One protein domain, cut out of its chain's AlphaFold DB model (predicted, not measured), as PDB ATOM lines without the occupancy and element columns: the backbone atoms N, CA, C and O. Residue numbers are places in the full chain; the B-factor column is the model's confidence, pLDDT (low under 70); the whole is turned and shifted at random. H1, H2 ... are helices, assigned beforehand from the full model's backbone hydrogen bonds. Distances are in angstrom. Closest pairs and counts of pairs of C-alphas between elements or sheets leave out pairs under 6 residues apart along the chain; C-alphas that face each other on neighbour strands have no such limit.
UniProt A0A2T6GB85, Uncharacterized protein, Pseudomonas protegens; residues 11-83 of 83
ATOM      1  N   GLU A  11     202.604 200.440 223.085       90.19
ATOM      2  CA  GLU A  11     202.609 201.598 222.183       90.19
ATOM      3  C   GLU A  11     203.188 201.247 220.809       90.19
ATOM      4  O   GLU A  11     202.633 201.653 219.787       90.19
ATOM      5  N   VAL A  12     204.266 200.457 220.764       88.56
ATOM      6  CA  VAL A  12     204.874 200.024 219.498       88.56
ATOM      7  C   VAL A  12     203.926 199.109 218.726       88.56
ATOM      8  O   VAL A  12     203.785 199.256 217.510       88.56
ATOM      9  N   VAL A  13     203.250 198.189 219.418       89.88
ATOM     10  CA  VAL A  13     202.256 197.300 218.798       89.88
ATOM     11  C   VAL A  13     201.077 198.108 218.249       89.88
ATOM     12  O   VAL A  13     200.675 197.898 217.104       89.88
ATOM     13  N   ASN A  14     200.571 199.072 219.016       92.56
ATOM     14  CA  ASN A  14     199.449 199.924 218.620       92.56
ATOM     15  C   ASN A  14     199.793 200.818 217.420       92.56
ATOM     16  O   ASN A  14     198.993 200.925 216.490       92.56
ATOM     17  N   GLU A  15     200.987 201.414 217.380       92.62
ATOM     18  CA  GLU A  15     201.424 202.217 216.228       92.62
ATOM     19  C   GLU A  15     201.591 201.358 214.965       92.62
ATOM     20  O   GLU A  15     201.261 201.782 213.848       92.62
ATOM     21  N   LEU A  16     202.072 200.123 215.128       92.69
ATOM     22  CA  LEU A  16     202.194 199.185 214.018       92.69
ATOM     23  C   LEU A  16     200.816 198.764 213.494       92.69
ATOM     24  O   LEU A  16     200.594 198.793 212.284       92.69
ATOM     25  N   ALA A  17     199.871 198.467 214.389       92.75
ATOM     26  CA  ALA A  17     198.488 198.167 214.033       92.75
ATOM     27  C   ALA A  17     197.820 199.347 213.305       92.75
ATOM     28  O   ALA A  17     197.224 199.161 212.242       92.75
ATOM     29  N   ALA A  18     197.998 200.576 213.802       94.50
ATOM     30  CA  ALA A  18     197.501 201.784 213.145       94.50
ATOM     31  C   ALA A  18     198.124 201.981 211.751       94.50
ATOM     32  O   ALA A  18     197.440 202.370 210.801       94.50
ATOM     33  N   SER A  19     199.412 201.668 211.591       94.94
ATOM     34  CA  SER A  19     200.088 201.699 210.292       94.94
ATOM     35  C   SER A  19     199.518 200.672 209.310       94.94
ATOM     36  O   SER A  19     199.284 201.020 208.151       94.94
ATOM     37  N   CYS A  20     199.234 199.448 209.764       94.81
ATOM     38  CA  CYS A  20     198.565 198.423 208.958       94.81
ATOM     39  C   CYS A  20     197.152 198.864 208.547       94.81
ATOM     40  O   CYS A  20     196.801 198.769 207.374       94.81
ATOM     41  N   ALA A  21     196.374 199.435 209.469       93.88
ATOM     42  CA  ALA A  21     195.038 199.951 209.171       93.88
ATOM     43  C   ALA A  21     195.076 201.060 208.103       93.88
ATOM     44  O   ALA A  21     194.316 201.021 207.137       93.88
ATOM     45  N   ARG A  22     196.023 202.008 208.204       94.56
ATOM     46  CA  ARG A  22     196.230 203.055 207.182       94.56
ATOM     47  C   ARG A  22     196.607 202.475 205.815       94.56
ATOM     48  O   ARG A  22     196.210 203.023 204.787       94.56
ATOM     49  N   LYS A  23     197.375 201.379 205.780       95.00
ATOM     50  CA  LYS A  23     197.721 200.672 204.538       95.00
ATOM     51  C   LYS A  23     196.509 200.015 203.900       95.00
ATOM     52  O   LYS A  23     196.273 200.243 202.716       95.00
ATOM     53  N   LEU A  24     195.730 199.277 204.685       94.69
ATOM     54  CA  LEU A  24     194.506 198.630 204.221       94.69
ATOM     55  C   LEU A  24     193.510 199.671 203.694       94.69
ATOM     56  O   LEU A  24     193.061 199.552 202.558       94.69
ATOM     57  N   ALA A  25     193.269 200.752 204.440       95.00
ATOM     58  CA  ALA A  25     192.395 201.839 203.994       95.00
ATOM     59  C   ALA A  25     192.843 202.435 202.650       95.00
ATOM     60  O   ALA A  25     192.030 202.721 201.775       95.00
ATOM     61  N   LYS A  26     194.158 202.565 202.436       94.38
ATOM     62  CA  LYS A  26     194.706 203.027 201.157       94.38
ATOM     63  C   LYS A  26     194.500 202.023 200.016       94.38
ATOM     64  O   LYS A  26     194.302 202.454 198.884       94.38
ATOM     65  N   TRP A  27     194.603 200.720 200.274       94.62
ATOM     66  CA  TRP A  27     194.419 199.683 199.248       94.62
ATOM     67  C   TRP A  27     192.967 199.550 198.803       94.62
ATOM     68  O   TRP A  27     192.717 199.383 197.613       94.62
ATOM     69  N   TYR A  28     192.036 199.657 199.748       93.50
ATOM     70  CA  TYR A  28     190.613 199.436 199.505       93.50
ATOM     71  C   TYR A  28     189.818 200.722 199.243       93.50
ATOM     72  O   TYR A  28     188.651 200.651 198.884       93.50
ATOM     73  N   GLY A  29     190.456 201.893 199.342       91.94
ATOM     74  CA  GLY A  29     189.841 203.179 199.001       91.94
ATOM     75  C   GLY A  29     189.070 203.844 200.143       91.94
ATOM     76  O   GLY A  29     188.552 204.941 199.951       91.94
ATOM     77  N   GLY A  30     189.060 203.239 201.328       93.19
ATOM     78  CA  GLY A  30     188.380 203.748 202.510       93.19
ATOM     79  C   GLY A  30     188.508 202.800 203.699       93.19
ATOM     80  O   GLY A  30     189.034 201.691 203.585       93.19
ATOM     81  N   ILE A  31     188.094 203.280 204.875       90.94
ATOM     82  CA  ILE A  31     188.141 202.501 206.122       90.94
ATOM     83  C   ILE A  31     187.096 201.384 206.086       90.94
ATOM     84  O   ILE A  31     187.411 200.257 206.454       90.94
ATOM     85  N   ASP A  32     185.890 201.677 205.604       93.00
ATOM     86  CA  ASP A  32     184.776 200.726 205.603       93.00
ATOM     87  C   ASP A  32     185.058 199.542 204.668       93.00
ATOM     88  O   ASP A  32     184.872 198.384 205.041       93.00
ATOM     89  N   GLU A  33     185.611 199.807 203.481       92.62
ATOM     90  CA  GLU A  33     186.007 198.777 202.520       92.62
ATOM     91  C   GLU A  33     187.184 197.939 203.034       92.62
ATOM     92  O   GLU A  33     187.235 196.729 202.809       92.62
ATOM     93  N   ALA A  34     188.119 198.565 203.753       91.50
ATOM     94  CA  ALA A  34     189.230 197.865 204.383       91.50
ATOM     95  C   ALA A  34     188.767 196.935 205.513       91.50
ATOM     96  O   ALA A  34     189.291 195.828 205.628       91.50
ATOM     97  N   ILE A  35     187.789 197.361 206.320       91.88
ATOM     98  CA  ILE A  35     187.182 196.522 207.361       91.88
ATOM     99  C   ILE A  35     186.455 195.343 206.715       91.88
ATOM    100  O   ILE A  35     186.729 194.205 207.081       91.88
ATOM    101  N   ALA A  36     185.613 195.591 205.709       93.00
ATOM    102  CA  ALA A  36     184.885 194.530 205.016       93.00
ATOM    103  C   ALA A  36     185.829 193.491 204.383       93.00
ATOM    104  O   ALA A  36     185.574 192.288 204.453       93.00
ATOM    105  N   ALA A  37     186.943 193.937 203.794       90.25
ATOM    106  CA  ALA A  37     187.961 193.038 203.262       90.25
ATOM    107  C   ALA A  37     188.645 192.224 204.371       90.25
ATOM    108  O   ALA A  37     188.797 191.011 204.232       90.25
ATOM    109  N   LEU A  38     189.019 192.873 205.477       89.44
ATOM    110  CA  LEU A  38     189.667 192.215 206.609       89.44
ATOM    111  C   LEU A  38     188.743 191.198 207.294       89.44
ATOM    112  O   LEU A  38     189.210 190.149 207.712       89.44
ATOM    113  N   GLU A  39     187.445 191.468 207.392       91.25
ATOM    114  CA  GLU A  39     186.468 190.512 207.927       91.25
ATOM    115  C   GLU A  39     186.290 189.288 207.020       91.25
ATOM    116  O   GLU A  39     186.058 188.185 207.515       91.25
ATOM    117  N   ALA A  40     186.423 189.464 205.701       90.62
ATOM    118  CA  ALA A  40     186.324 188.374 204.736       90.62
ATOM    119  C   ALA A  40     187.558 187.452 204.743       90.62
ATOM    120  O   ALA A  40     187.404 186.243 204.569       90.62
ATOM    121  N   ASP A  41     188.758 188.006 204.946       88.88
ATOM    122  CA  ASP A  41     190.014 187.243 205.016       88.88
ATOM    123  C   ASP A  41     191.039 187.876 205.986       88.88
ATOM    124  O   ASP A  41     191.970 188.580 205.576       88.88
ATOM    125  N   PRO A  42     190.881 187.655 207.304       81.19
ATOM    126  CA  PRO A  42     191.629 188.402 208.314       81.19
ATOM    127  C   PRO A  42     193.104 188.011 208.414       81.19
ATOM    128  O   PRO A  42     193.953 188.865 208.683       81.19
ATOM    129  N   ALA A  43     193.426 186.727 208.232       78.81
ATOM    130  CA  ALA A  43     194.776 186.220 208.463       78.81
ATOM    131  C   ALA A  43     195.734 186.635 207.338       78.81
ATOM    132  O   ALA A  43     196.810 187.175 207.616       78.81
ATOM    133  N   ASP A  44     195.324 186.451 206.082       89.50
ATOM    134  CA  ASP A  44     196.190 186.718 204.935       89.50
ATOM    135  C   ASP A  44     196.338 188.223 204.690       89.50
ATOM    136  O   ASP A  44     197.446 188.706 204.435       89.50
ATOM    137  N   LEU A  45     195.263 189.005 204.855       90.25
ATOM    138  CA  LEU A  45     195.334 190.463 204.718       90.25
ATOM    139  C   LEU A  45     196.097 191.126 205.863       90.25
ATOM    140  O   LEU A  45     196.847 192.078 205.621       90.25
ATOM    141  N   GLY A  46     195.953 190.615 207.086       90.31
ATOM    142  CA  GLY A  46     196.734 191.069 208.234       90.31
ATOM    143  C   GLY A  46     198.238 190.864 208.024       90.31
ATOM    144  O   GLY A  46     199.012 191.813 208.179       90.31
ATOM    145  N   ASP A  47     198.658 189.661 207.608       93.25
ATOM    146  CA  ASP A  47     200.069 189.366 207.309       93.25
ATOM    147  C   ASP A  47     200.584 190.201 206.126       93.25
ATOM    148  O   ASP A  47     201.680 190.770 206.185       93.25
ATOM    149  N   LEU A  48     199.783 190.352 205.066       94.75
ATOM    150  CA  LEU A  48     200.146 191.156 203.899       94.75
ATOM    151  C   LEU A  48     200.388 192.626 204.276       94.75
ATOM    152  O   LEU A  48     201.418 193.201 203.901       94.75
ATOM    153  N   ALA A  49     199.467 193.229 205.033       94.69
ATOM    154  CA  ALA A  49     199.588 194.604 205.509       94.69
ATOM    155  C   ALA A  49     200.833 194.778 206.384       94.69
ATOM    156  O   ALA A  49     201.618 195.707 206.170       94.69
ATOM    157  N   LEU A  50     201.070 193.844 207.310       94.88
ATOM    158  CA  LEU A  50     202.239 193.859 208.184       94.88
ATOM    159  C   LEU A  50     203.551 193.795 207.390       94.88
ATOM    160  O   LEU A  50     204.464 194.592 207.628       94.88
ATOM    161  N   ARG A  51     203.656 192.890 206.410       95.56
ATOM    162  CA  ARG A  51     204.853 192.768 205.559       95.56
ATOM    163  C   ARG A  51     205.136 194.038 204.769       95.56
ATOM    164  O   ARG A  51     206.305 194.415 204.635       95.56
ATOM    165  N   ASP A  52     204.105 194.704 204.258       95.25
ATOM    166  CA  ASP A  52     204.276 195.959 203.526       95.25
ATOM    167  C   ASP A  52     204.705 197.109 204.454       95.25
ATOM    168  O   ASP A  52     205.626 197.861 204.120       95.25
ATOM    169  N   VAL A  53     204.134 197.202 205.661       95.69
ATOM    170  CA  VAL A  53     204.573 198.175 206.679       95.69
ATOM    171  C   VAL A  53     206.041 197.958 207.054       95.69
ATOM    172  O   VAL A  53     206.829 198.907 207.023       95.69
ATOM    173  N   ILE A  54     206.452 196.716 207.330       95.00
ATOM    174  CA  ILE A  54     207.849 196.383 207.654       95.00
ATOM    175  C   ILE A  54     208.783 196.752 206.494       95.00
ATOM    176  O   ILE A  54     209.898 197.239 206.709       95.00
ATOM    177  N   LYS A  55     208.354 196.544 205.245       95.50
ATOM    178  CA  LYS A  55     209.136 196.909 204.057       95.50
ATOM    179  C   LYS A  55     209.362 198.417 203.968       95.50
ATOM    180  O   LYS A  55     210.481 198.844 203.669       95.50
ATOM    181  N   ASP A  56     208.343 199.216 204.252       94.31
ATOM    182  CA  ASP A  56     208.467 200.673 204.268       94.31
ATOM    183  C   ASP A  56     209.326 201.171 205.431       94.31
ATOM    184  O   ASP A  56     210.198 202.017 205.217       94.31
ATOM    185  N   GLN A  57     209.189 200.583 206.624       92.69
ATOM    186  CA  GLN A  57     210.064 200.877 207.762       92.69
ATOM    187  C   GLN A  57     211.532 200.565 207.446       92.69
ATOM    188  O   GLN A  57     212.410 201.385 207.711       92.69
ATOM    189  N   ARG A  58     211.820 199.424 206.804       93.50
ATOM    190  CA  ARG A  58     213.184 199.071 206.368       93.50
ATOM    191  C   ARG A  58     213.737 200.064 205.350       93.50
ATOM    192  O   ARG A  58     214.886 200.484 205.467       93.50
ATOM    193  N   ARG A  59     212.933 200.471 204.363       92.94
ATOM    194  CA  ARG A  59     213.333 201.497 203.380       92.94
ATOM    195  C   ARG A  59     213.623 202.834 204.050       92.94
ATOM    196  O   ARG A  59     214.598 203.489 203.690       92.94
ATOM    197  N   MET A  60     212.791 203.234 205.008       93.25
ATOM    198  CA  MET A  60     212.998 204.445 205.794       93.25
ATOM    199  C   MET A  60     214.299 204.361 206.595       93.25
ATOM    200  O   MET A  60     215.129 205.256 206.479       93.25
ATOM    201  N   ALA A  61     214.518 203.270 207.332       94.19
ATOM    202  CA  ALA A  61     215.737 203.057 208.104       94.19
ATOM    203  C   ALA A  61     216.989 203.124 207.216       94.19
ATOM    204  O   ALA A  61     217.938 203.830 207.544       94.19
ATOM    205  N   LEU A  62     216.974 202.477 206.045       94.19
ATOM    206  CA  LEU A  62     218.077 202.572 205.083       94.19
ATOM    207  C   LEU A  62     218.326 204.016 204.628       94.19
ATOM    208  O   LEU A  62     219.476 204.445 204.599       94.19
ATOM    209  N   LYS A  63     217.277 204.793 204.322       91.81
ATOM    210  CA  LYS A  63     217.425 206.217 203.966       91.81
ATOM    211  C   LYS A  63     218.052 207.030 205.099       91.81
ATOM    212  O   LYS A  63     218.950 207.824 204.829       91.81
ATOM    213  N   VAL A  64     217.607 206.806 206.337       95.12
ATOM    214  CA  VAL A  64     218.171 207.441 207.538       95.12
ATOM    215  C   VAL A  64     219.660 207.130 207.643       95.12
ATOM    216  O   VAL A  64     220.455 208.051 207.771       95.12
ATOM    217  N   TYR A  65     220.049 205.856 207.543       94.69
ATOM    218  CA  TYR A  65     221.450 205.449 207.676       94.69
ATOM    219  C   TYR A  65     222.337 205.951 206.533       94.69
ATOM    220  O   TYR A  65     223.487 206.312 206.771       94.69
ATOM    221  N   MET A  66     221.826 205.990 205.300       95.81
ATOM    222  CA  MET A  66     222.602 206.427 204.137       95.81
ATOM    223  C   MET A  66     222.810 207.942 204.091       95.81
ATOM    224  O   MET A  66     223.854 208.394 203.625       95.81
ATOM    225  N   ASN A  67     221.828 208.736 204.528       95.88
ATOM    226  CA  ASN A  67     221.951 210.192 204.556       95.88
ATOM    227  C   ASN A  67     221.095 210.816 205.677       95.88
ATOM    228  O   ASN A  67     220.000 211.331 205.412       95.88
ATOM    229  N   PRO A  68     221.600 210.818 206.926       94.81
ATOM    230  CA  PRO A  68     220.851 211.321 208.076       94.81
ATOM    231  C   PRO A  68     220.439 212.793 207.937       94.81
ATOM    232  O   PRO A  68     219.343 213.169 208.343       94.81
ATOM    233  N   GLN A  69     221.299 213.628 207.340       95.88
ATOM    234  CA  GLN A  69     221.070 215.071 207.195       95.88
ATOM    235  C   GLN A  69     219.970 215.384 206.176       95.88
ATOM    236  O   GLN A  69     219.103 216.221 206.423       95.88
ATOM    237  N   ALA A  70     219.969 214.701 205.029       93.56
ATOM    238  CA  ALA A  70     218.907 214.886 204.045       93.56
ATOM    239  C   ALA A  70     217.560 214.388 204.583       93.56
ATOM    240  O   ALA A  70     216.526 215.011 204.340       93.56
ATOM    241  N   PHE A  71     217.566 213.282 205.330       93.88
ATOM    242  CA  PHE A  71     216.348 212.747 205.923       93.88
ATOM    243  C   PHE A  71     215.797 213.645 207.041       93.88
ATOM    244  O   PHE A  71     214.590 213.878 207.089       93.88
ATOM    245  N   SER A  72     216.653 214.223 207.893       94.62
ATOM    246  CA  SER A  72     216.200 215.173 208.919       94.62
ATOM    247  C   SER A  72     215.556 216.415 208.298       94.62
ATOM    248  O   SER A  72     214.495 216.844 208.750       94.62
ATOM    249  N   LEU A  73     216.111 216.938 207.198       95.38
ATOM    250  CA  LEU A  73     215.505 218.042 206.452       95.38
ATOM    251  C   LEU A  73     214.129 217.674 205.869       95.38
ATOM    252  O   LEU A  73     213.210 218.491 205.909       95.38
ATOM    253  N   GLN A  74     213.959 216.447 205.362       93.06
ATOM    254  CA  GLN A  74     212.655 215.960 204.894       93.06
ATOM    255  C   GLN A  74     211.617 215.952 206.021       93.06
ATOM    256  O   GLN A  74     210.502 216.429 205.811       93.06
ATOM    257  N   ILE A  75     211.990 215.476 207.214       92.94
ATOM    258  CA  ILE A  75     211.116 215.510 208.395       92.94
ATOM    259  C   ILE A  75     210.736 216.953 208.742       92.94
ATOM    260  O   ILE A  75     209.551 217.245 208.889       92.94
ATOM    261  N   PHE A  76     211.708 217.867 208.832       94.94
ATOM    262  CA  PHE A  76     211.429 219.269 209.164       94.94
ATOM    263  C   PHE A  76     210.468 219.924 208.169       94.94
ATOM    264  O   PHE A  76     209.539 220.623 208.574       94.94
ATOM    265  N   ASN A  77     210.652 219.659 206.875       94.88
ATOM    266  CA  ASN A  77     209.764 220.176 205.838       94.88
ATOM    267  C   ASN A  77     208.343 219.607 205.956       94.88
ATOM    268  O   ASN A  77     207.382 220.349 205.767       94.88
ATOM    269  N   LEU A  78     208.199 218.324 206.301       91.88
ATOM    270  CA  LEU A  78     206.891 217.695 206.497       91.88
ATOM    271  C   LEU A  78     206.159 218.274 207.716       91.88
ATOM    272  O   LEU A  78     204.979 218.613 207.621       91.88
ATOM    273  N   ILE A  79     206.867 218.449 208.837       93.06
ATOM    274  CA  ILE A  79     206.314 219.066 210.055       93.06
ATOM    275  C   ILE A  79     205.840 220.489 209.753       93.06
ATOM    276  O   ILE A  79     204.747 220.874 210.152       93.06
ATOM    277  N   LYS A  80     206.630 221.263 209.002       92.50
ATOM    278  CA  LYS A  80     206.264 222.628 208.611       92.50
ATOM    279  C   LYS A  80     205.055 222.686 207.673       92.50
ATOM    280  O   LYS A  80     204.346 223.676 207.693       92.50
ATOM    281  N   ALA A  81     204.838 221.673 206.839       87.75
ATOM    282  CA  ALA A  81     203.692 221.634 205.930       87.75
ATOM    283  C   ALA A  81     202.375 221.244 206.624       87.75
ATOM    284  O   ALA A  81     201.308 221.454 206.053       87.75
ATOM    285  N   THR A  82     202.452 220.643 207.814       77.06
ATOM    286  CA  THR A  82     201.290 220.120 208.555       77.06
ATOM    287  C   THR A  82     200.828 221.065 209.678       77.06
ATOM    288  O   THR A  82     199.757 220.850 210.240       77.06
ATOM    289  N   ASN A  83     201.613 222.106 209.982       59.34
ATOM    290  CA  ASN A  83     201.303 223.180 210.937       59.34
ATOM    291  C   ASN A  83     200.984 224.482 210.198       59.34
ATOM    292  O   ASN A  83     200.127 225.239 210.700       59.34
TER     293      ASN A  83
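Overview. This is residues 11 to 83 of the 83 residues of an uncharacterized protein of Pseudomonas protegens (UniProt A0A2T6GB85). Picture an open bracket: the long helix H3 makes the longest axis, with H2 at its first end and H4 at its last end, both turned to the same side of it. H1 crosses the first half of H3 near the middle of H1's own length and also packs on H2, while residues 73 to 83, of which 73 to 82 belong to H4, stick out as a free arm. The printed part has 73 residues with four named helices, H1, H2, H3 and H4 in that order, and no named strand; its class is all helix. It is loose, with a radius of gyration of the C-alphas of 15.0 A, and elongated, spanning 44 by 26 by 22 A.

Along the chain. Find C-alpha 11 at (202.609, 201.598, 222.183); from there H1, residues 11 to 28, runs 25.7 A from first to last C-alpha. Next look at H2, residues 31 to 40, which is 14.3 A long. Then find C-alpha 42 at (191.629, 188.402, 208.314), where H3 begins; it holds residues 42 to 66 and runs 36.1 A, the longest helix by residues. Last comes H4, residues 68 to 82, 21.5 A long, ending with C-alpha 82 at (201.290, 220.120, 208.555).

Arrangement. Begin with H1, which touches H2 with its residues 21 to 28 alone; the closest C-alphas are those of Ala 25 and Ile 31, 4.8 A apart, and the lines are about perpendicular at 85 degrees. With residues 16 to 24 alone H1 touches residues 46 to 53 of H3; the closest C-alphas, of Cys 20 and Ala 49, are 5.2 A apart, and the lines are only just about perpendicular, at 71 degrees. H2 and H3 only just touch, and only at the corner by their link, with 3 pairs of C-alphas within 8 A; the closest are those of Leu 38 and Leu 45, 6.2 A apart. Their tilt is steep, 56 degrees, opposite ways. Go on to the other end of H3: H4 is close but not clearly touching, with the closest C-alphas, of Val 64 and Phe 71, 5.8 A apart, at a steep tilt of 60 degrees, opposite ways. H4 is apart from H1 and from H2. In H1, H2, H3 and H4 every O i to N i+4 pair is within hydrogen-bond range.

Size, cuts and confidence. The two C-alphas farthest apart are those of Ala 40 and Gln 69, at 43.9 A. The printed part has no cut, and its three links are tight. Residues 39 to 44, 65 to 70 and 73 to 83 stand free. Mean pLDDT of the printed part is 92.1; look to residue 83, the chain's last, for the one value under 70.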